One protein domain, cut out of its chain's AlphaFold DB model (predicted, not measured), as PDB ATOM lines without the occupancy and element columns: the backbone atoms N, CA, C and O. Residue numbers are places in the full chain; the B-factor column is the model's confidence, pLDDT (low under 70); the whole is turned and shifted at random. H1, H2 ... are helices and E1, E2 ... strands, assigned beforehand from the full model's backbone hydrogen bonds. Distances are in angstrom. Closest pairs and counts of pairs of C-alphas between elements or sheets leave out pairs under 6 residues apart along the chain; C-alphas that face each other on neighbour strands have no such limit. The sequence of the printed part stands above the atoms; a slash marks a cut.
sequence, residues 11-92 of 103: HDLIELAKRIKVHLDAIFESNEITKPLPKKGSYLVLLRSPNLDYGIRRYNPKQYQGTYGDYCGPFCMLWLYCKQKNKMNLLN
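What this domain is: This is residues 11 to 92 of the 103 residues of an uncharacterized protein of Phytophthora infestans (strain T30-4) (UniProt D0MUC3). Two helices, H1 and H2, lie side by side and run the same way, while a small ribbon of two parallel strands, E1 and E2, brings E2 near H2 in the middle. Two long loops, residues 30 to 42 and residues 47 to 71, make wide excursions from this small core, and the short helix H3 packs on the later part of H2. The printed part has 82 residues, with three named helices and two named strands in the order H1, E1, E2, H2, H3; the class is mixed, helices and strands, with 35 residues, under half, in named elements. The whole is compact, with a radius of gyration of the C-alphas of 13.5 A, and spans 36 by 29 by 24 A.

Where its parts are: H1 is residues 11 to 19, beginning at C-alpha 11 at (55.016, -5.255, 32.226), and measures 12.3 A from first to last C-alpha. E1 is residues 26 to 29, 10.2 A long, and E2 is residues 43 to 46, 9.7 A long. H2, the longest helix, is residues 72 to 84; it begins at C-alpha 72 at (43.026, -13.012, 35.822) and is 18.3 A long. H3 is residues 88 to 92, 7.4 A long, and ends at C-alpha 92 at (26.981, -11.174, 28.245).

How they stand to each other: H1 and H2 touch at a shallow tilt of 30 degrees, the same way; their closest C-alphas are those of Leu 13 and Gly 73, 6.8 A apart, and H2 touches H1 with residues 73 to 77 alone. E1 and E2 are parallel neighbours with 24 degrees between their directions. N 46 and O 28, at 2.7 A, and N 28 and O 44, at 2.9 A, are within hydrogen-bond range. The closest C-alphas of E2 and H2, those of Leu 44 and Cys 76, are 7.7 A apart. E1 and H2 are apart. H2 touches H3 with residues 79 to 82 alone; the closest C-alphas, those of Cys 82 and Met 88, are 4.9 A apart. H1 and H3 are apart. In H1 and H2 every O i to N i+4 pair is within hydrogen-bond range; in H3 0 of 1 is, beside 2 of 2 O i to N i+3 pairs.

The domain as a whole: The two C-alphas farthest apart are those of Asn 51 and Asn 86, at 36.6 A. The printed part has no cut. The links from E1 to E2, with 13 residues, and from E2 to H2, with 25, are long; the link from H1 to E1 is short and that from H2 to H3 is tight. Residues 34 to 39 and residues 57 to 63 stand free. The mean pLDDT of the printed part is 81.5, and residues 48 to 60 and 67 to 69 are under 70.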
ATOM      1  N   HIS A  11      54.529  -5.632  33.551       87.81
ATOM      2  CA  HIS A  11      55.016  -5.255  32.226       87.81
ATOM      3  C   HIS A  11      54.108  -5.791  31.111       87.81
ATOM      4  O   HIS A  11      53.700  -5.040  30.226       87.81
ATOM      5  N   ASP A  12      53.732  -7.067  31.195       87.12
ATOM      6  CA  ASP A  12      52.843  -7.702  30.222       87.12
ATOM      7  C   ASP A  12      51.425  -7.098  30.249       87.12
ATOM      8  O   ASP A  12      50.796  -6.954  29.199       87.12
ATOM      9  N   LEU A  13      50.917  -6.706  31.427       88.06
ATOM     10  CA  LEU A  13      49.620  -6.023  31.554       88.06
ATOM     11  C   LEU A  13      49.645  -4.628  30.936       88.06
ATOM     12  O   LEU A  13      48.703  -4.251  30.237       88.06
ATOM     13  N   ILE A  14      50.718  -3.877  31.174       91.56
ATOM     14  CA  ILE A  14      50.921  -2.545  30.604       91.56
ATOM     15  C   ILE A  14      51.009  -2.637  29.078       91.56
ATOM     16  O   ILE A  14      50.376  -1.849  28.372       91.56
ATOM     17  N   GLU A  15      51.752  -3.612  28.556       91.50
ATOM     18  CA  GLU A  15      51.888  -3.801  27.114       91.50
ATOM     19  C   GLU A  15      50.567  -4.240  26.471       91.50
ATOM     20  O   GLU A  15      50.161  -3.697  25.437       91.50
ATOM     21  N   LEU A  16      49.822  -5.142  27.123       90.12
ATOM     22  CA  LEU A  16      48.482  -5.500  26.672       90.12
ATOM     23  C   LEU A  16      47.560  -4.273  26.650       90.12
ATOM     24  O   LEU A  16      46.884  -4.058  25.642       90.12
ATOM     25  N   ALA A  17      47.548  -3.460  27.712       92.31
ATOM     26  CA  ALA A  17      46.718  -2.260  27.811       92.31
ATOM     27  C   ALA A  17      46.975  -1.293  26.644       92.31
ATOM     28  O   ALA A  17      46.023  -0.852  25.989       92.31
ATOM     29  N   LYS A  18      48.250  -1.043  26.307       93.44
ATOM     30  CA  LYS A  18      48.636  -0.245  25.131       93.44
ATOM     31  C   LYS A  18      48.095  -0.854  23.840       93.44
ATOM     32  O   LYS A  18      47.451  -0.158  23.052       93.44
ATOM     33  N   ARG A  19      48.296  -2.160  23.644       92.56
ATOM     34  CA  ARG A  19      47.891  -2.876  22.427       92.56
ATOM     35  C   ARG A  19      46.382  -2.820  22.185       92.56
ATOM     36  O   ARG A  19      45.951  -2.612  21.052       92.56
ATOM     37  N   ILE A  20      45.576  -2.957  23.239       92.00
ATOM     38  CA  ILE A  20      44.105  -2.904  23.146       92.00
ATOM     39  C   ILE A  20      43.533  -1.491  23.341       92.00
ATOM     40  O   ILE A  20      42.311  -1.312  23.324       92.00
ATOM     41  N   LYS A  21      44.402  -0.479  23.478       94.81
ATOM     42  CA  LYS A  21      44.049   0.937  23.673       94.81
ATOM     43  C   LYS A  21      43.119   1.152  24.872       94.81
ATOM     44  O   LYS A  21      42.094   1.843  24.751       94.81
ATOM     45  N   VAL A  22      43.472   0.521  25.988       94.19
ATOM     46  CA  VAL A  22      42.882   0.707  27.317       94.19
ATOM     47  C   VAL A  22      43.752   1.665  28.112       94.19
ATOM     48  O   VAL A  22      44.971   1.531  28.144       94.19
ATOM     49  N   HIS A  23      43.106   2.629  28.759       94.81
ATOM     50  CA  HIS A  23      43.752   3.514  29.718       94.81
ATOM     51  C   HIS A  23      43.930   2.788  31.052       94.81
ATOM     52  O   HIS A  23      42.967   2.235  31.585       94.81
ATOM     53  N   LEU A  24      45.143   2.787  31.586       93.69
ATOM     54  CA  LEU A  24      45.472   2.200  32.880       93.69
ATOM     55  C   LEU A  24      46.362   3.197  33.617       93.69
ATOM     56  O   LEU A  24      47.453   3.500  33.141       93.69
ATOM     57  N   ASP A  25      45.876   3.724  34.738       94.56
ATOM     58  CA  ASP A  25      46.577   4.756  35.504       94.56
ATOM     59  C   ASP A  25      47.721   4.157  36.325       94.56
ATOM     60  O   ASP A  25      48.815   4.714  36.360       94.56
ATOM     61  N   ALA A  26      47.477   3.015  36.972       92.12
ATOM     62  CA  ALA A  26      48.498   2.294  37.721       92.12
ATOM     63  C   ALA A  26      48.112   0.830  37.967       92.12
ATOM     64  O   ALA A  26      46.938   0.441  37.912       92.12
ATOM     65  N   ILE A  27      49.134   0.037  38.271       90.50
ATOM     66  CA  ILE A  27      49.025  -1.302  38.837       90.50
ATOM     67  C   ILE A  27      49.609  -1.213  40.245       90.50
ATOM     68  O   ILE A  27      50.659  -0.605  40.420       90.50
ATOM     69  N   PHE A  28      48.905  -1.767  41.225       87.50
ATOM     70  CA  PHE A  28      49.328  -1.795  42.620       87.50
ATOM     71  C   PHE A  28      49.267  -3.214  43.153       87.50
ATOM     72  O   PHE A  28      48.333  -3.945  42.840       87.50
ATOM     73  N   GLU A  29      50.170  -3.579  44.041       84.06
ATOM     74  CA  GLU A  29      49.925  -4.631  45.015       84.06
ATOM     75  C   GLU A  29      49.064  -4.089  46.166       84.06
ATOM     76  O   GLU A  29      49.057  -2.895  46.477       84.06
ATOM     77  N   SER A  30      48.276  -4.952  46.811       80.56
ATOM     78  CA  SER A  30      47.322  -4.506  47.840       80.56
ATOM     79  C   SER A  30      47.977  -3.763  49.014       80.56
ATOM     80  O   SER A  30      47.353  -2.889  49.609       80.56
ATOM     81  N   ASN A  31      49.220  -4.109  49.350       81.81
ATOM     82  CA  ASN A  31      50.025  -3.484  50.405       81.81
ATOM     83  C   ASN A  31      50.583  -2.100  50.020       81.81
ATOM     84  O   ASN A  31      50.911  -1.320  50.910       81.81
ATOM     85  N   GLU A  32      50.672  -1.771  48.730       86.94
ATOM     86  CA  GLU A  32      51.137  -0.458  48.259       86.94
ATOM     87  C   GLU A  32      50.063   0.629  48.444       86.94
ATOM     88  O   GLU A  32      50.362   1.826  48.511       86.94
ATOM     89  N   ILE A  33      48.797   0.224  48.586       87.00
ATOM     90  CA  ILE A  33      47.661   1.127  48.778       87.00
ATOM     91  C   ILE A  33      47.574   1.538  50.253       87.00
ATOM     92  O   ILE A  33      46.814   0.990  51.048       87.00
ATOM     93  N   THR A  34      48.349   2.556  50.619       88.38
ATOM     94  CA  THR A  34      48.369   3.128  51.980       88.38
ATOM     95  C   THR A  34      47.307   4.208  52.208       88.38
ATOM     96  O   THR A  34      47.043   4.605  53.343       88.38
ATOM     97  N   LYS A  35      46.694   4.709  51.130       91.62
ATOM     98  CA  LYS A  35      45.641   5.733  51.139       91.62
ATOM     99  C   LYS A  35      44.593   5.407  50.071       91.62
ATOM    100  O   LYS A  35      44.928   4.750  49.086       91.62
ATOM    101  N   PRO A  36      43.342   5.879  50.219       90.88
ATOM    102  CA  PRO A  36      42.321   5.695  49.192       90.88
ATOM    103  C   PRO A  36      42.775   6.227  47.825       90.88
ATOM    104  O   PRO A  36      43.257   7.357  47.723       90.88
ATOM    105  N   LEU A  37      42.582   5.424  46.778       89.88
ATOM    106  CA  LEU A  37      42.887   5.819  45.403       89.88
ATOM    107  C   LEU A  37      41.907   6.902  44.904       89.88
ATOM    108  O   LEU A  37      40.745   6.931  45.331       89.88
ATOM    109  N   PRO A  38      42.325   7.779  43.971       93.50
ATOM    110  CA  PRO A  38      41.426   8.752  43.359       93.50
ATOM    111  C   PRO A  38      40.202   8.084  42.718       93.50
ATOM    112  O   PRO A  38      40.328   7.131  41.955       93.50
ATOM    113  N   LYS A  39      39.003   8.631  42.966       88.12
ATOM    114  CA  LYS A  39      37.728   8.065  42.468       88.12
ATOM    115  C   LYS A  39      37.632   7.993  40.941       88.12
ATOM    116  O   LYS A  39      36.870   7.191  40.410       88.12
ATOM    117  N   LYS A  40      38.342   8.879  40.240       89.25
ATOM    118  CA  LYS A  40      38.422   8.907  38.779       89.25
ATOM    119  C   LYS A  40      39.765   8.305  38.379       89.25
ATOM    120  O   LYS A  40      40.779   8.986  38.475       89.25
ATOM    121  N   GLY A  41      39.750   7.040  37.980       89.62
ATOM    122  CA  GLY A  41      40.915   6.327  37.468       89.62
ATOM    123  C   GLY A  41      40.596   4.866  37.166       89.62
ATOM    124  O   GLY A  41      39.566   4.338  37.590       89.62
ATOM    125  N   SER A  42      41.465   4.233  36.390       92.56
ATOM    126  CA  SER A  42      41.477   2.810  36.076       92.56
ATOM    127  C   SER A  42      42.722   2.204  36.704       92.56
ATOM    128  O   SER A  42      43.833   2.462  36.252       92.56
ATOM    129  N   TYR A  43      42.532   1.397  37.742       91.25
ATOM    130  CA  TYR A  43      43.618   0.774  38.492       91.25
ATOM    131  C   TYR A  43      43.464  -0.741  38.451       91.25
ATOM    132  O   TYR A  43      42.343  -1.250  38.541       91.25
ATOM    133  N   LEU A  44      44.579  -1.459  38.353       89.19
ATOM    134  CA  LEU A  44      44.613  -2.877  38.693       89.19
ATOM    135  C   LEU A  44      45.230  -3.049  40.070       89.19
ATOM    136  O   LEU A  44      46.291  -2.503  40.342       89.19
ATOM    137  N   VAL A  45      44.572  -3.834  40.919       85.75
ATOM    138  CA  VAL A  45      45.106  -4.210  42.227       85.75
ATOM    139  C   VAL A  45      45.408  -5.700  42.204       85.75
ATOM    140  O   VAL A  45      44.506  -6.528  42.073       85.75
ATOM    141  N   LEU A  46      46.688  -6.029  42.279       78.19
ATOM    142  CA  LEU A  46      47.216  -7.375  42.300       78.19
ATOM    143  C   LEU A  46      47.171  -7.904  43.729       78.19
ATOM    144  O   LEU A  46      47.781  -7.364  44.650       78.19
ATOM    145  N   LEU A  47      46.438  -8.994  43.907       72.62
ATOM    146  CA  LEU A  47      46.258  -9.653  45.197       72.62
ATOM    147  C   LEU A  47      47.366 -10.692  45.435       72.62
ATOM    148  O   LEU A  47      47.092 -11.858  45.707       72.62
ATOM    149  N   ARG A  48      48.628 -10.282  45.270       62.59
ATOM    150  CA  ARG A  48      49.807 -11.134  45.470       62.59
ATOM    151  C   ARG A  48      50.130 -11.197  46.960       62.59
ATOM    152  O   ARG A  48      50.889 -10.389  47.475       62.59
ATOM    153  N   SER A  49      49.542 -12.137  47.691       53.56
ATOM    154  CA  SER A  49      50.016 -12.435  49.041       53.56
ATOM    155  C   SER A  49      49.922 -13.929  49.330       53.56
ATOM    156  O   SER A  49      48.861 -14.509  49.099       53.56
ATOM    157  N   PRO A  50      50.992 -14.560  49.847       47.03
ATOM    158  CA  PRO A  50      51.016 -15.997  50.118       47.03
ATOM    159  C   PRO A  50      50.100 -16.424  51.278       47.03
ATOM    160  O   PRO A  50      49.831 -17.609  51.421       47.03
ATOM    161  N   ASN A  51      49.597 -15.478  52.081       43.25
ATOM    162  CA  ASN A  51      48.818 -15.750  53.297       43.25
ATOM    163  C   ASN A  51      47.366 -15.263  53.230       43.25
ATOM    164  O   ASN A  51      46.702 -15.147  54.259       43.25
ATOM    165  N   LEU A  52      46.868 -14.926  52.042       47.06
ATOM    166  CA  LEU A  52      45.481 -14.522  51.882       47.06
ATOM    167  C   LEU A  52      44.706 -15.622  51.161       47.06
ATOM    168  O   LEU A  52      44.927 -15.875  49.980       47.06
ATOM    169  N   ASP A  53      43.759 -16.224  51.885       45.75
ATOM    170  CA  ASP A  53      42.648 -17.049  51.388       45.75
ATOM    171  C   ASP A  53      41.747 -16.239  50.423       45.75
ATOM    172  O   ASP A  53      40.557 -16.006  50.650       45.75
ATOM    173  N   TYR A  54      42.307 -15.737  49.322       48.88
ATOM    174  CA  TYR A  54      41.557 -15.064  48.261       48.88
ATOM    175  C   TYR A  54      40.913 -16.053  47.293       48.88
ATOM    176  O   TYR A  54      40.085 -15.636  46.483       48.88
ATOM    177  N   GLY A  55      41.219 -17.351  47.416       43.19
ATOM    178  CA  GLY A  55      40.692 -18.406  46.552       43.19
ATOM    179  C   GLY A  55      39.163 -18.468  46.481       43.19
ATOM    180  O   GLY A  55      38.637 -19.060  45.545       43.19
ATOM    181  N   ILE A  56      38.430 -17.855  47.421       47.81
ATOM    182  CA  ILE A  56      36.959 -17.907  47.453       47.81
ATOM    183  C   ILE A  56      36.333 -16.612  48.013       47.81
ATOM    184  O   ILE A  56      35.277 -16.638  48.641       47.81
ATOM    185  N   ARG A  57      36.942 -15.431  47.831       50.53
ATOM    186  CA  ARG A  57      36.215 -14.174  48.112       50.53
ATOM    187  C   ARG A  57      35.525 -13.688  46.840       50.53
ATOM    188  O   ARG A  57      36.170 -13.366  45.847       50.53
ATOM    189  N   ARG A  58      34.186 -13.644  46.862       52.75
ATOM    190  CA  ARG A  58      33.357 -13.152  45.747       52.75
ATOM    191  C   ARG A  58      33.512 -11.635  45.594       52.75
ATOM    192  O   ARG A  58      32.694 -10.871  46.093       52.75
ATOM    193  N   TYR A  59      34.553 -11.200  44.889       62.47
ATOM    194  CA  TYR A  59      34.706  -9.802  44.451       62.47
ATOM    195  C   TYR A  59      33.789  -9.456  43.276       62.47
ATOM    196  O   TYR A  59      33.457  -8.297  43.050       62.47
ATOM    197  N   ASN A  60      33.366 -10.481  42.538       67.25
ATOM    198  CA  ASN A  60      32.408 -10.397  41.454       67.25
ATOM    199  C   ASN A  60      31.349 -11.493  41.668       67.25
ATOM    200  O   ASN A  60      31.720 -12.611  42.034       67.25
ATOM    201  N   PRO A  61      30.048 -11.227  41.442       70.81
ATOM    202  CA  PRO A  61      28.997 -12.241  41.573       70.81
ATOM    203  C   PRO A  61      29.156 -13.435  40.625       70.81
ATOM    204  O   PRO A  61      28.563 -14.474  40.886       70.81
ATOM    205  N   LYS A  62      29.942 -13.293  39.548       75.75
ATOM    206  CA  LYS A  62      30.224 -14.344  38.562       75.75
ATOM    207  C   LYS A  62      31.706 -14.701  38.548       75.75
ATOM    208  O   LYS A  62      32.557 -13.806  38.519       75.75
ATOM    209  N   GLN A  63      32.014 -15.988  38.479       76.25
ATOM    210  CA  GLN A  63      33.365 -16.474  38.246       76.25
ATOM    211  C   GLN A  63      33.568 -16.663  36.739       76.25
ATOM    212  O   GLN A  63      32.942 -17.517  36.125       76.25
ATOM    213  N   TYR A  64      34.426 -15.850  36.120       77.00
ATOM    214  CA  TYR A  64      34.708 -15.939  34.677       77.00
ATOM    215  C   TYR A  64      35.946 -16.777  34.342       77.00
ATOM    216  O   TYR A  64      36.177 -17.104  33.180       77.00
ATOM    217  N   GLN A  65      36.731 -17.131  35.355       76.19
ATOM    218  CA  GLN A  65      37.965 -17.894  35.233       76.19
ATOM    219  C   GLN A  65      37.976 -19.025  36.254       76.19
ATOM    220  O   GLN A  65      37.533 -18.841  37.385       76.19
ATOM    221  N   GLY A  66      38.480 -20.196  35.864       70.19
ATOM    222  CA  GLY A  66      38.652 -21.312  36.791       70.19
ATOM    223  C   GLY A  66      39.578 -20.945  37.953       70.19
ATOM    224  O   GLY A  66      40.487 -20.133  37.795       70.19
ATOM    225  N   THR A  67      39.359 -21.561  39.112       68.81
ATOM    226  CA  THR A  67      40.073 -21.263  40.367       68.81
ATOM    227  C   THR A  67      41.599 -21.350  40.242       68.81
ATOM    228  O   THR A  67      42.304 -20.605  40.909       68.81
ATOM    229  N   TYR A  68      42.101 -22.206  39.347       67.75
ATOM    230  CA  TYR A  68      43.531 -22.433  39.107       67.75
ATOM    231  C   TYR A  68      44.042 -21.824  37.791       67.75
ATOM    232  O   TYR A  68      45.087 -22.221  37.290       67.75
ATOM    233  N   GLY A  69      43.274 -20.933  37.156       65.25
ATOM    234  CA  GLY A  69      43.739 -20.265  35.943       65.25
ATOM    235  C   GLY A  69      44.736 -19.148  36.259       65.25
ATOM    236  O   GLY A  69      44.563 -18.446  37.250       65.25
ATOM    237  N   ASP A  70      45.664 -18.885  35.337       73.44
ATOM    238  CA  ASP A  70      46.647 -17.789  35.430       73.44
ATOM    239  C   ASP A  70      46.327 -16.625  34.468       73.44
ATOM    240  O   ASP A  70      47.205 -15.966  33.911       73.44
ATOM    241  N   TYR A  71      45.035 -16.379  34.224       77.69
ATOM    242  CA  TYR A  71      44.553 -15.412  33.223       77.69
ATOM    243  C   TYR A  71      43.762 -14.241  33.824       77.69
ATOM    244  O   TYR A  71      43.090 -13.508  33.091       77.69
ATOM    245  N   CYS A  72      43.861 -14.009  35.137       79.75
ATOM    246  CA  CYS A  72      43.026 -13.012  35.822       79.75
ATOM    247  C   CYS A  72      43.328 -11.596  35.334       79.75
ATOM    248  O   CYS A  72      42.410 -10.824  35.066       79.75
ATOM    249  N   GLY A  73      44.605 -11.297  35.091       83.31
ATOM    250  CA  GLY A  73      45.052 -10.060  34.461       83.31
ATOM    251  C   GLY A  73      44.376  -9.773  33.106       83.31
ATOM    252  O   GLY A  73      43.734  -8.729  32.967       83.31
ATOM    253  N   PRO A  74      44.447 -10.685  32.114       86.75
ATOM    254  CA  PRO A  74      43.742 -10.564  30.839       86.75
ATOM    255  C   PRO A  74      42.233 -10.341  30.977       86.75
ATOM    256  O   PRO A  74      41.673  -9.514  30.257       86.75
ATOM    257  N   PHE A  75      41.565 -11.033  31.905       86.81
ATOM    258  CA  PHE A  75      40.134 -10.825  32.150       86.81
ATOM    259  C   PHE A  75      39.840  -9.434  32.722       86.81
ATOM    260  O   PHE A  75      38.895  -8.779  32.270       86.81
ATOM    261  N   CYS A  76      40.665  -8.937  33.646       88.00
ATOM    262  CA  CYS A  76      40.565  -7.561  34.135       88.00
ATOM    263  C   CYS A  76      40.765  -6.543  32.998       88.00
ATOM    264  O   CYS A  76      40.008  -5.577  32.891       88.00
ATOM    265  N   MET A  77      41.723  -6.788  32.099       89.62
ATOM    266  CA  MET A  77      41.953  -5.958  30.909       89.62
ATOM    267  C   MET A  77      40.768  -5.976  29.940       89.62
ATOM    268  O   MET A  77      40.344  -4.923  29.460       89.62
ATOM    269  N   LEU A  78      40.182  -7.149  29.688       90.62
ATOM    270  CA  LEU A  78      38.979  -7.277  28.869       90.62
ATOM    271  C   LEU A  78      37.808  -6.495  29.476       90.62
ATOM    272  O   LEU A  78      37.080  -5.813  28.750       90.62
ATOM    273  N   TRP A  79      37.626  -6.566  30.796       91.00
ATOM    274  CA  TRP A  79      36.587  -5.806  31.483       91.00
ATOM    275  C   TRP A  79      36.809  -4.295  31.340       91.00
ATOM    276  O   TRP A  79      35.882  -3.584  30.946       91.00
ATOM    277  N   LEU A  80      38.037  -3.811  31.570       93.06
ATOM    278  CA  LEU A  80      38.390  -2.395  31.401       93.06
ATOM    279  C   LEU A  80      38.152  -1.924  29.965       93.06
ATOM    280  O   LEU A  80      37.539  -0.876  29.760       93.06
ATOM    281  N   TYR A  81      38.545  -2.722  28.970       94.81
ATOM    282  CA  TYR A  81      38.247  -2.458  27.562       94.81
ATOM    283  C   TYR A  81      36.746  -2.299  27.324       94.81
ATOM    284  O   TYR A  81      36.302  -1.296  26.761       94.81
ATOM    285  N   CYS A  82      35.949  -3.266  27.782       94.31
ATOM    286  CA  CYS A  82      34.503  -3.232  27.610       94.31
ATOM    287  C   CYS A  82      33.895  -2.000  28.287       94.31
ATOM    288  O   CYS A  82      33.030  -1.348  27.703       94.31
ATOM    289  N   LYS A  83      34.371  -1.636  29.480       93.38
ATOM    290  CA  LYS A  83      33.870  -0.475  30.213       93.38
ATOM    291  C   LYS A  83      34.223   0.839  29.516       93.38
ATOM    292  O   LYS A  83      33.331   1.649  29.280       93.38
ATOM    293  N   GLN A  84      35.487   1.033  29.145       95.12
ATOM    294  CA  GLN A  84      35.975   2.276  28.533       95.12
ATOM    295  C   GLN A  84      35.452   2.492  27.110       95.12
ATOM    296  O   GLN A  84      35.292   3.630  26.680       95.12
ATOM    297  N   LYS A  85      35.172   1.416  26.365       96.12
ATOM    298  CA  LYS A  85      34.637   1.494  24.995       96.12
ATOM    299  C   LYS A  85      33.114   1.367  24.923       96.12
ATOM    300  O   LYS A  85      32.582   1.280  23.821       96.12
ATOM    301  N   ASN A  86      32.421   1.323  26.063       95.88
ATOM    302  CA  ASN A  86      30.973   1.108  26.145       95.88
ATOM    303  C   ASN A  86      30.495  -0.188  25.440       95.88
ATOM    304  O   ASN A  86      29.478  -0.212  24.755       95.88
ATOM    305  N   LYS A  87      31.256  -1.277  25.600       95.62
ATOM    306  CA  LYS A  87      31.022  -2.610  25.011       95.62
ATOM    307  C   LYS A  87      30.782  -3.698  26.063       95.62
ATOM    308  O   LYS A  87      31.195  -4.844  25.896       95.62
ATOM    309  N   MET A  88      30.115  -3.360  27.168       93.56
ATOM    310  CA  MET A  88      29.808  -4.323  28.242       93.56
ATOM    311  C   MET A  88      28.985  -5.524  27.757       93.56
ATOM    312  O   MET A  88      29.098  -6.610  28.317       93.56
ATOM    313  N   ASN A  89      28.229  -5.364  26.668       93.50
ATOM    314  CA  ASN A  89      27.488  -6.437  26.010       93.50
ATOM    315  C   ASN A  89      28.372  -7.611  25.551       93.50
ATOM    316  O   ASN A  89      27.880  -8.734  25.456       93.50
ATOM    317  N   LEU A  90      29.669  -7.393  25.298       90.25
ATOM    318  CA  LEU A  90      30.604  -8.474  24.968       90.25
ATOM    319  C   LEU A  90      30.734  -9.491  26.109       90.25
ATOM    320  O   LEU A  90      30.955 -10.673  25.841       90.25
ATOM    321  N   LEU A  91      30.543  -9.046  27.356       88.81
ATOM    322  CA  LEU A  91      30.621  -9.894  28.541       88.81
ATOM    323  C   LEU A  91      29.361 -10.751  28.752       88.81
ATOM    324  O   LEU A  91      29.413 -11.737  29.480       88.81
ATOM    325  N   ASN A  92      28.248 -10.448  28.073       88.56
ATOM    326  CA  ASN A  92      26.981 -11.174  28.245       88.56
ATOM    327  C   ASN A  92      27.062 -12.646  27.814       88.56
ATOM    328  O   ASN A  92      26.249 -13.457  28.244       88.56
TER     329      ASN A  92